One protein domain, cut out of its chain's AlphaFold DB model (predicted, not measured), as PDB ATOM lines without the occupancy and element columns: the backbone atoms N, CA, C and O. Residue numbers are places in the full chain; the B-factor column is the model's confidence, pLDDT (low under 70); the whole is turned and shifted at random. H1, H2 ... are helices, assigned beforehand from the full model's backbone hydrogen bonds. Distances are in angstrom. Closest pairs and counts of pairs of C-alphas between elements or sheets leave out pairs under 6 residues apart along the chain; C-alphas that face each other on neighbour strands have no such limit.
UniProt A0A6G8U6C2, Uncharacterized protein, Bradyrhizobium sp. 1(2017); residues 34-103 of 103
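What this domain is: This is residues 34 to 103 of the 103 residues of an uncharacterized protein of Bradyrhizobium sp. 1(2017) (UniProt A0A6G8U6C2). What does the model look like on first sight? Five short helices pack with H4 in the middle: H1 packs across it on one side, the side-by-side pair H3 and H5 packs on the other, and H2 folds back on H3 as a hairpin and comes close to H1. What is it made of? The printed part has 70 residues with five named helices, H1 to H5 in order along the chain, and no named strand; its class is all helix. How large is it? It is compact, with a radius of gyration of the C-alphas of 11.2 A, and elongated, spanning 37 by 21 by 19 A.

Where its parts are: Where does the first helix begin? After residues 34 to 41, H1 runs from residue 42, C-alpha at (44.646, 7.758, -11.503), to residue 51, 14.6 A from first to last C-alpha. Which helices follow? H2 is residues 59 to 67, 12.5 A long, and H3 is residues 71 to 80, 14.3 A long, from C-alpha 71 at (55.030, 11.762, -12.405). H4 is residues 82 to 90, 11.7 A long. Where does the last helix end? H5 is residues 95 to 102, 10.5 A long, and ends with C-alpha 102 at (54.168, 7.250, -27.945).

How they stand to each other: What does H1 meet? It touches H4 about perpendicular, at 83 degrees, the closest C-alphas being those of Lys 46 and Lys 90, 5.3 A apart. H1 and H2 are close but not clearly touching, the closest C-alphas, Val 45 and Leu 65, being 6.6 A apart. How does H3 stand to its neighbours? H2 and H3 form a hairpin and touch, opposite ways at a tilt of 37 degrees, only just steep, with C-alphas 66 and 74 closest at 5.8 A. H3 touches H4 at a steep tilt of 51 degrees, opposite ways, closest at the C-alphas of Cys 77 and Thr 85, 5.7 A. Where is H5? It touches H3 at a shallow tilt of 7 degrees, the same way, closest at the C-alphas of Trp 73 and Ile 95, 6.9 A; H4 and H5 only just touch, with 3 pairs of C-alphas within 8 A, the closest being Leu 88 and Ala 98 at 6.3 A. What do the backbones show? Every O i to N i+4 pair is within hydrogen-bond range in H2, H3, H4 and H5, and 5 of 6 are in H1.

The domain as a whole: Which C-alphas are farthest apart? Those of Lys 34 and Ala 103, the chain's last residue, are 37.8 A apart. Is the printed part cut, or any link long? It has no cut and no long link; the link from H1 to H2 is short and the other three are tight. Where is confidence low? Residues 34 to 40 are under 70, while the mean pLDDT of the printed part is 85.3.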
ATOM      1  N   LYS A  34      29.316  17.905  -7.626       47.34
ATOM      2  CA  LYS A  34      28.896  16.866  -6.657       47.34
ATOM      3  C   LYS A  34      29.093  15.398  -7.123       47.34
ATOM      4  O   LYS A  34      29.008  14.507  -6.287       47.34
ATOM      5  N   ASP A  35      29.396  15.167  -8.407       51.00
ATOM      6  CA  ASP A  35      29.740  13.881  -9.037       51.00
ATOM      7  C   ASP A  35      31.260  13.604  -9.201       51.00
ATOM      8  O   ASP A  35      31.649  12.543  -9.689       51.00
ATOM      9  N   VAL A  36      32.135  14.551  -8.848       52.84
ATOM     10  CA  VAL A  36      33.595  14.576  -9.110       52.84
ATOM     11  C   VAL A  36      34.376  14.561  -7.784       52.84
ATOM     12  O   VAL A  36      35.500  15.048  -7.673       52.84
ATOM     13  N   THR A  37      33.767  14.003  -6.741       50.72
ATOM     14  CA  THR A  37      34.143  14.231  -5.343       50.72
ATOM     15  C   THR A  37      35.559  13.774  -4.979       50.72
ATOM     16  O   THR A  37      36.098  14.293  -4.012       50.72
ATOM     17  N   TYR A  38      36.222  12.906  -5.752       56.91
ATOM     18  CA  TYR A  38      37.617  12.524  -5.494       56.91
ATOM     19  C   TYR A  38      38.365  12.213  -6.793       56.91
ATOM     20  O   TYR A  38      38.473  11.066  -7.201       56.91
ATOM     21  N   LEU A  39      38.890  13.243  -7.465       67.38
ATOM     22  CA  LEU A  39      39.934  13.082  -8.488       67.38
ATOM     23  C   LEU A  39      41.321  13.064  -7.823       67.38
ATOM     24  O   LEU A  39      42.177  13.878  -8.139       67.38
ATOM     25  N   ASP A  40      41.532  12.217  -6.830       68.12
ATOM     26  CA  ASP A  40      42.803  12.093  -6.097       68.12
ATOM     27  C   ASP A  40      43.637  10.882  -6.544       68.12
ATOM     28  O   ASP A  40      44.790  10.733  -6.144       68.12
ATOM     29  N   SER A  41      43.073  10.041  -7.414       76.69
ATOM     30  CA  SER A  41      43.700   8.835  -7.947       76.69
ATOM     31  C   SER A  41      43.700   8.812  -9.476       76.69
ATOM     32  O   SER A  41      42.882   9.458 -10.140       76.69
ATOM     33  N   VAL A  42      44.607   8.018 -10.054       81.44
ATOM     34  CA  VAL A  42      44.646   7.758 -11.503       81.44
ATOM     35  C   VAL A  42      43.334   7.149 -11.974       81.44
ATOM     36  O   VAL A  42      42.792   7.564 -12.993       81.44
ATOM     37  N   GLU A  43      42.799   6.196 -11.219       83.25
ATOM     38  CA  GLU A  43      41.538   5.520 -11.503       83.25
ATOM     39  C   GLU A  43      40.366   6.501 -11.555       83.25
ATOM     40  O   GLU A  43      39.529   6.404 -12.453       83.25
ATOM     41  N   ALA A  44      40.334   7.500 -10.674       80.94
ATOM     42  CA  ALA A  44      39.328   8.549 -10.746       80.94
ATOM     43  C   ALA A  44      39.482   9.413 -12.009       80.94
ATOM     44  O   ALA A  44      38.493   9.698 -12.688       80.94
ATOM     45  N   VAL A  45      40.718   9.775 -12.381       85.50
ATOM     46  CA  VAL A  45      40.988  10.493 -13.639       85.50
ATOM     47  C   VAL A  45      40.545   9.657 -14.844       85.50
ATOM     48  O   VAL A  45      39.857  10.178 -15.718       85.50
ATOM     49  N   LYS A  46      40.834   8.351 -14.871       87.25
ATOM     50  CA  LYS A  46      40.359   7.427 -15.916       87.25
ATOM     51  C   LYS A  46      38.837   7.423 -16.022       87.25
ATOM     52  O   LYS A  46      38.290   7.568 -17.114       87.25
ATOM     53  N   GLN A  47      38.141   7.273 -14.894       84.69
ATOM     54  CA  GLN A  47      36.678   7.271 -14.865       84.69
ATOM     55  C   GLN A  47      36.092   8.589 -15.376       84.69
ATOM     56  O   GLN A  47      35.097   8.571 -16.100       84.69
ATOM     57  N   PHE A  48      36.714   9.718 -15.043       86.12
ATOM     58  CA  PHE A  48      36.315  11.023 -15.558       86.12
ATOM     59  C   PHE A  48      36.527  11.124 -17.071       86.12
ATOM     60  O   PHE A  48      35.584  11.437 -17.794       86.12
ATOM     61  N   LEU A  49      37.713  10.757 -17.569       89.19
ATOM     62  CA  LEU A  49      38.044  10.763 -19.001       89.19
ATOM     63  C   LEU A  49      37.106   9.884 -19.844       89.19
ATOM     64  O   LEU A  49      36.853  10.184 -21.011       89.19
ATOM     65  N   ARG A  50      36.550   8.813 -19.267       88.44
ATOM     66  CA  ARG A  50      35.553   7.963 -19.938       88.44
ATOM     67  C   ARG A  50      34.205   8.654 -20.150       88.44
ATOM     68  O   ARG A  50      33.513   8.309 -21.101       88.44
ATOM     69  N   LYS A  51      33.841   9.611 -19.291       86.56
ATOM     70  CA  LYS A  51      32.546  10.314 -19.316       86.56
ATOM     71  C   LYS A  51      32.560  11.599 -20.139       86.56
ATOM     72  O   LYS A  51      31.494  12.149 -20.402       86.56
ATOM     73  N   ILE A  52      33.738  12.086 -20.512       86.06
ATOM     74  CA  ILE A  52      33.890  13.346 -21.234       86.06
ATOM     75  C   ILE A  52      34.436  13.133 -22.643       86.06
ATOM     76  O   ILE A  52      35.080  12.123 -22.953       86.06
ATOM     77  N   ASP A  53      34.188  14.128 -23.486       88.69
ATOM     78  CA  ASP A  53      34.878  14.273 -24.756       88.69
ATOM     79  C   ASP A  53      36.244  14.939 -24.520       88.69
ATOM     80  O   ASP A  53      36.331  16.043 -23.981       88.69
ATOM     81  N   ILE A  54      37.318  14.236 -24.888       88.19
ATOM     82  CA  ILE A  54      38.697  14.709 -24.716       88.19
ATOM     83  C   ILE A  54      39.007  15.826 -25.718       88.19
ATOM     84  O   ILE A  54      39.764  16.737 -25.384       88.19
ATOM     85  N   ASP A  55      38.411  15.789 -26.915       87.25
ATOM     86  CA  ASP A  55      38.668  16.773 -27.973       87.25
ATOM     87  C   ASP A  55      38.013  18.129 -27.664       87.25
ATOM     88  O   ASP A  55      38.530  19.174 -28.057       87.25
ATOM     89  N   ALA A  56      36.925  18.125 -26.890       86.25
ATOM     90  CA  ALA A  56      36.233  19.323 -26.417       86.25
ATOM     91  C   ALA A  56      36.678  19.781 -25.011       86.25
ATOM     92  O   ALA A  56      36.062  20.675 -24.426       86.25
ATOM     93  N   MET A  57      37.721  19.171 -24.435       85.19
ATOM     94  CA  MET A  57      38.132  19.453 -23.060       85.19
ATOM     95  C   MET A  57      38.755  20.853 -22.925       85.19
ATOM     96  O   MET A  57      39.738  21.154 -23.608       85.19
ATOM     97  N   PRO A  58      38.274  21.699 -21.991       81.94
ATOM     98  CA  PRO A  58      38.902  22.988 -21.737       81.94
ATOM     99  C   PRO A  58      40.348  22.835 -21.221       81.94
ATOM    100  O   PRO A  58      40.607  21.968 -20.379       81.94
ATOM    101  N   PRO A  59      41.287  23.716 -21.620       83.56
ATOM    102  CA  PRO A  59      42.693  23.619 -21.216       83.56
ATOM    103  C   PRO A  59      42.918  23.574 -19.699       83.56
ATOM    104  O   PRO A  59      43.745  22.805 -19.220       83.56
ATOM    105  N   HIS A  60      42.150  24.348 -18.924       79.44
ATOM    106  CA  HIS A  60      42.276  24.366 -17.465       79.44
ATOM    107  C   HIS A  60      41.881  23.028 -16.821       79.44
ATOM    108  O   HIS A  60      42.485  22.630 -15.823       79.44
ATOM    109  N   VAL A  61      40.908  22.310 -17.398       82.94
ATOM    110  CA  VAL A  61      40.523  20.963 -16.949       82.94
ATOM    111  C   VAL A  61      41.658  19.992 -17.247       82.94
ATOM    112  O   VAL A  61      42.035  19.211 -16.376       82.94
ATOM    113  N   ALA A  62      42.270  20.086 -18.431       87.31
ATOM    114  CA  ALA A  62      43.400  19.239 -18.791       87.31
ATOM    115  C   ALA A  62      44.598  19.434 -17.845       87.31
ATOM    116  O   ALA A  62      45.141  18.449 -17.341       87.31
ATOM    117  N   THR A  63      44.958  20.685 -17.528       86.12
ATOM    118  CA  THR A  63      46.001  20.997 -16.535       86.12
ATOM    119  C   THR A  63      45.658  20.419 -15.163       86.12
ATOM    120  O   THR A  63      46.483  19.759 -14.538       86.12
ATOM    121  N   PHE A  64      44.419  20.604 -14.711       84.75
ATOM    122  CA  PHE A  64      43.956  20.111 -13.416       84.75
ATOM    123  C   PHE A  64      43.995  18.581 -13.299       84.75
ATOM    124  O   PHE A  64      44.344  18.057 -12.238       84.75
ATOM    125  N   LEU A  65      43.629  17.857 -14.364       87.38
ATOM    126  CA  LEU A  65      43.735  16.397 -14.409       87.38
ATOM    127  C   LEU A  65      45.197  15.956 -14.440       87.38
ATOM    128  O   LEU A  65      45.566  15.033 -13.721       87.38
ATOM    129  N   GLN A  66      46.038  16.632 -15.226       89.38
ATOM    130  CA  GLN A  66      47.464  16.330 -15.306       89.38
ATOM    131  C   GLN A  66      48.143  16.460 -13.938       89.38
ATOM    132  O   GLN A  66      48.884  15.562 -13.555       89.38
ATOM    133  N   GLU A  67      47.870  17.520 -13.173       85.75
ATOM    134  CA  GLU A  67      48.448  17.739 -11.836       85.75
ATOM    135  C   GLU A  67      48.178  16.586 -10.852       85.75
ATOM    136  O   GLU A  67      48.964  16.370  -9.932       85.75
ATOM    137  N   ARG A  68      47.109  15.815 -11.077       84.94
ATOM    138  CA  ARG A  68      46.700  14.672 -10.244       84.94
ATOM    139  C   ARG A  68      47.299  13.344 -10.677       84.94
ATOM    140  O   ARG A  68      47.181  12.353  -9.961       84.94
ATOM    141  N   LEU A  69      47.919  13.295 -11.851       88.44
ATOM    142  CA  LEU A  69      48.532  12.077 -12.350       88.44
ATOM    143  C   LEU A  69      49.916  11.841 -11.712       88.44
ATOM    144  O   LEU A  69      50.641  12.790 -11.382       88.44
ATOM    145  N   PRO A  70      50.348  10.574 -11.592       89.38
ATOM    146  CA  PRO A  70      51.716  10.212 -11.254       89.38
ATOM    147  C   PRO A  70      52.723  10.899 -12.177       89.38
ATOM    148  O   PRO A  70      52.415  11.233 -13.324       89.38
ATOM    149  N   SER A  71      53.946  11.083 -11.681       90.06
ATOM    150  CA  SER A  71      55.030  11.762 -12.405       90.06
ATOM    151  C   SER A  71      55.249  11.211 -13.814       90.06
ATOM    152  O   SER A  71      55.442  11.988 -14.744       90.06
ATOM    153  N   ASP A  72      55.158   9.892 -13.991       91.12
ATOM    154  CA  ASP A  72      55.375   9.247 -15.286       91.12
ATOM    155  C   ASP A  72      54.334   9.642 -16.341       91.12
ATOM    156  O   ASP A  72      54.681   9.907 -17.490       91.12
ATOM    157  N   TRP A  73      53.062   9.713 -15.952       91.94
ATOM    158  CA  TRP A  73      51.981  10.145 -16.837       91.94
ATOM    159  C   TRP A  73      52.032  11.652 -17.088       91.94
ATOM    160  O   TRP A  73      51.800  12.098 -18.210       91.94
ATOM    161  N   ARG A  74      52.405  12.444 -16.073       92.12
ATOM    162  CA  ARG A  74      52.655  13.882 -16.241       92.12
ATOM    163  C   ARG A  74      53.752  14.154 -17.262       92.12
ATOM    164  O   ARG A  74      53.599  15.074 -18.061       92.12
ATOM    165  N   LEU A  75      54.819  13.355 -17.242       93.00
ATOM    166  CA  LEU A  75      55.909  13.448 -18.206       93.00
ATOM    167  C   LEU A  75      55.418  13.162 -19.632       93.00
ATOM    168  O   LEU A  75      55.713  13.950 -20.527       93.00
ATOM    169  N   LEU A  76      54.611  12.111 -19.828       92.88
ATOM    170  CA  LEU A  76      54.014  11.810 -21.135       92.88
ATOM    171  C   LEU A  76      53.128  12.953 -21.646       92.88
ATOM    172  O   LEU A  76      53.262  13.348 -22.803       92.88
ATOM    173  N   CYS A  77      52.295  13.547 -20.781       92.62
ATOM    174  CA  CYS A  77      51.497  14.718 -21.150       92.62
ATOM    175  C   CYS A  77      52.373  15.887 -21.625       92.62
ATOM    176  O   CYS A  77      52.011  16.558 -22.588       92.62
ATOM    177  N   SER A  78      53.516  16.128 -20.978       90.62
ATOM    178  CA  SER A  78      54.442  17.199 -21.366       90.62
ATOM    179  C   SER A  78      55.201  16.902 -22.663       90.62
ATOM    180  O   SER A  78      55.533  17.832 -23.390       90.62
ATOM    181  N   GLN A  79      55.486  15.630 -22.956       92.94
ATOM    182  CA  GLN A  79      56.254  15.214 -24.136       92.94
ATOM    183  C   GLN A  79      55.392  15.073 -25.396       92.94
ATOM    184  O   GLN A  79      55.812  15.486 -26.474       92.94
ATOM    185  N   HIS A  80      54.187  14.515 -25.265       93.25
ATOM    186  CA  HIS A  80      53.331  14.126 -26.398       93.25
ATOM    187  C   HIS A  80      51.990  14.878 -26.430       93.25
ATOM    188  O   HIS A  80      51.222  14.776 -27.386       93.25
ATOM    189  N   GLY A  81      51.698  15.659 -25.390       91.12
ATOM    190  CA  GLY A  81      50.448  16.393 -25.237       91.12
ATOM    191  C   GLY A  81      49.389  15.625 -24.442       91.12
ATOM    192  O   GLY A  81      49.318  14.391 -24.435       91.12
ATOM    193  N   TYR A  82      48.518  16.385 -23.772       91.19
ATOM    194  CA  TYR A  82      47.445  15.849 -22.927       91.19
ATOM    195  C   TYR A  82      46.449  14.989 -23.714       91.19
ATOM    196  O   TYR A  82      46.032  13.950 -23.219       91.19
ATOM    197  N   ARG A  83      46.115  15.366 -24.956       92.50
ATOM    198  CA  ARG A  83      45.134  14.655 -25.793       92.50
ATOM    199  C   ARG A  83      45.493  13.181 -25.987       92.50
ATOM    200  O   ARG A  83      44.723  12.300 -25.615       92.50
ATOM    201  N   GLN A  84      46.667  12.919 -26.564       93.38
ATOM    202  CA  GLN A  84      47.126  11.562 -26.869       93.38
ATOM    203  C   GLN A  84      47.295  10.745 -25.583       93.38
ATOM    204  O   GLN A  84      46.865   9.597 -25.506       93.38
ATOM    205  N   THR A  85      47.849  11.371 -24.545       92.50
ATOM    206  CA  THR A  85      48.105  10.717 -23.259       92.50
ATOM    207  C   THR A  85      46.806  10.338 -22.543       92.50
ATOM    208  O   THR A  85      46.674   9.220 -22.049       92.50
ATOM    209  N   PHE A  86      45.811  11.228 -22.522       94.19
ATOM    210  CA  PHE A  86      44.511  10.968 -21.903       94.19
ATOM    211  C   PHE A  86      43.675   9.958 -22.684       94.19
ATOM    212  O   PHE A  86      42.940   9.202 -22.057       94.19
ATOM    213  N   MET A  87      43.799   9.888 -24.015       93.75
ATOM    214  CA  MET A  87      43.179   8.811 -24.793       93.75
ATOM    215  C   MET A  87      43.709   7.437 -24.367       93.75
ATOM    216  O   MET A  87      42.922   6.545 -24.070       93.75
ATOM    217  N   LEU A  88      45.031   7.287 -24.246       93.38
ATOM    218  CA  LEU A  88      45.634   6.030 -23.785       93.38
ATOM    219  C   LEU A  88      45.222   5.691 -22.349       93.38
ATOM    220  O   LEU A  88      44.967   4.533 -22.025       93.38
ATOM    221  N   LEU A  89      45.130   6.707 -21.492       90.94
ATOM    222  CA  LEU A  89      44.683   6.532 -20.116       90.94
ATOM    223  C   LEU A  89      43.195   6.129 -20.048       90.94
ATOM    224  O   LEU A  89      42.833   5.255 -19.262       90.94
ATOM    225  N   LYS A  90      42.337   6.716 -20.893       91.44
ATOM    226  CA  LYS A  90      40.908   6.377 -21.034       91.44
ATOM    227  C   LYS A  90      40.708   4.918 -21.449       91.44
ATOM    228  O   LYS A  90      39.848   4.243 -20.872       91.44
ATOM    229  N   ASP A  91      41.546   4.452 -22.373       91.50
ATOM    230  CA  ASP A  91      41.608   3.077 -22.881       91.50
ATOM    231  C   ASP A  91      42.215   2.077 -21.869       91.50
ATOM    232  O   ASP A  91      42.383   0.902 -22.181       91.50
ATOM    233  N   ASP A  92      42.510   2.527 -20.643       88.88
ATOM    234  CA  ASP A  92      43.029   1.731 -19.522       88.88
ATOM    235  C   ASP A  92      44.424   1.125 -19.737       88.88
ATOM    236  O   ASP A  92      44.791   0.144 -19.088       88.88
ATOM    237  N   LEU A  93      45.238   1.717 -20.619       89.12
ATOM    238  CA  LEU A  93      46.599   1.235 -20.837       89.12
ATOM    239  C   LEU A  93      47.499   1.473 -19.626       89.12
ATOM    240  O   LEU A  93      47.420   2.491 -18.930       89.12
ATOM    241  N   SER A  94      48.432   0.544 -19.430       90.00
ATOM    242  CA  SER A  94      49.518   0.723 -18.473       90.00
ATOM    243  C   SER A  94      50.505   1.794 -18.949       90.00
ATOM    244  O   SER A  94      50.664   2.050 -20.145       90.00
ATOM    245  N   ILE A  95      51.253   2.386 -18.012       88.94
ATOM    246  CA  ILE A  95      52.285   3.383 -18.338       88.94
ATOM    247  C   ILE A  95      53.373   2.824 -19.272       88.94
ATOM    248  O   ILE A  95      53.903   3.543 -20.118       88.94
ATOM    249  N   ILE A  96      53.695   1.532 -19.144       92.75
ATOM    250  CA  ILE A  96      54.704   0.855 -19.968       92.75
ATOM    251  C   ILE A  96      54.223   0.764 -21.418       92.75
ATOM    252  O   ILE A  96      54.980   1.063 -22.341       92.75
ATOM    253  N   GLU A  97      52.966   0.380 -21.635       93.06
ATOM    254  CA  GLU A  97      52.395   0.294 -22.979       93.06
ATOM    255  C   GLU A  97      52.180   1.675 -23.593       93.06
ATOM    256  O   GLU A  97      52.457   1.862 -24.776       93.06
ATOM    257  N   ALA A  98      51.751   2.653 -22.790       91.38
ATOM    258  CA  ALA A  98      51.595   4.029 -23.242       91.38
ATOM    259  C   ALA A  98      52.925   4.601 -23.754       91.38
ATOM    260  O   ALA A  98      52.975   5.142 -24.856       91.38
ATOM    261  N   ARG A  99      54.024   4.386 -23.016       90.50
ATOM    262  CA  ARG A  99      55.379   4.756 -23.459       90.50
ATOM    263  C   ARG A  99      55.758   4.103 -24.785       90.50
ATOM    264  O   ARG A  99      56.286   4.781 -25.651       90.50
ATOM    265  N   ARG A 100      55.468   2.811 -24.969       92.50
ATOM    266  CA  ARG A 100      55.771   2.107 -26.230       92.50
ATOM    267  C   ARG A 100      54.979   2.631 -27.424       92.50
ATOM    268  O   ARG A 100      55.473   2.543 -28.536       92.50
ATOM    269  N   ARG A 101      53.750   3.107 -27.212       90.50
ATOM    270  CA  ARG A 101      52.901   3.638 -28.290       90.50
ATOM    271  C   ARG A 101      53.227   5.082 -28.667       90.50
ATOM    272  O   ARG A 101      52.853   5.497 -29.757       90.50
ATOM    273  N   LEU A 102      53.838   5.836 -27.754       88.56
ATOM    274  CA  LEU A 102      54.168   7.250 -27.945       88.56
ATOM    275  C   LEU A 102      55.641   7.499 -28.316       88.56
ATOM    276  O   LEU A 102      55.950   8.602 -28.759       88.56
ATOM    277  N   ALA A 103      56.525   6.512 -28.127       78.19
ATOM    278  CA  ALA A 103      57.917   6.527 -28.591       78.19
ATOM    279  C   ALA A 103      58.016   6.357 -30.114       78.19
ATOM    280  O   ALA A 103      58.896   7.021 -30.704       78.19
TER     281      ALA A 103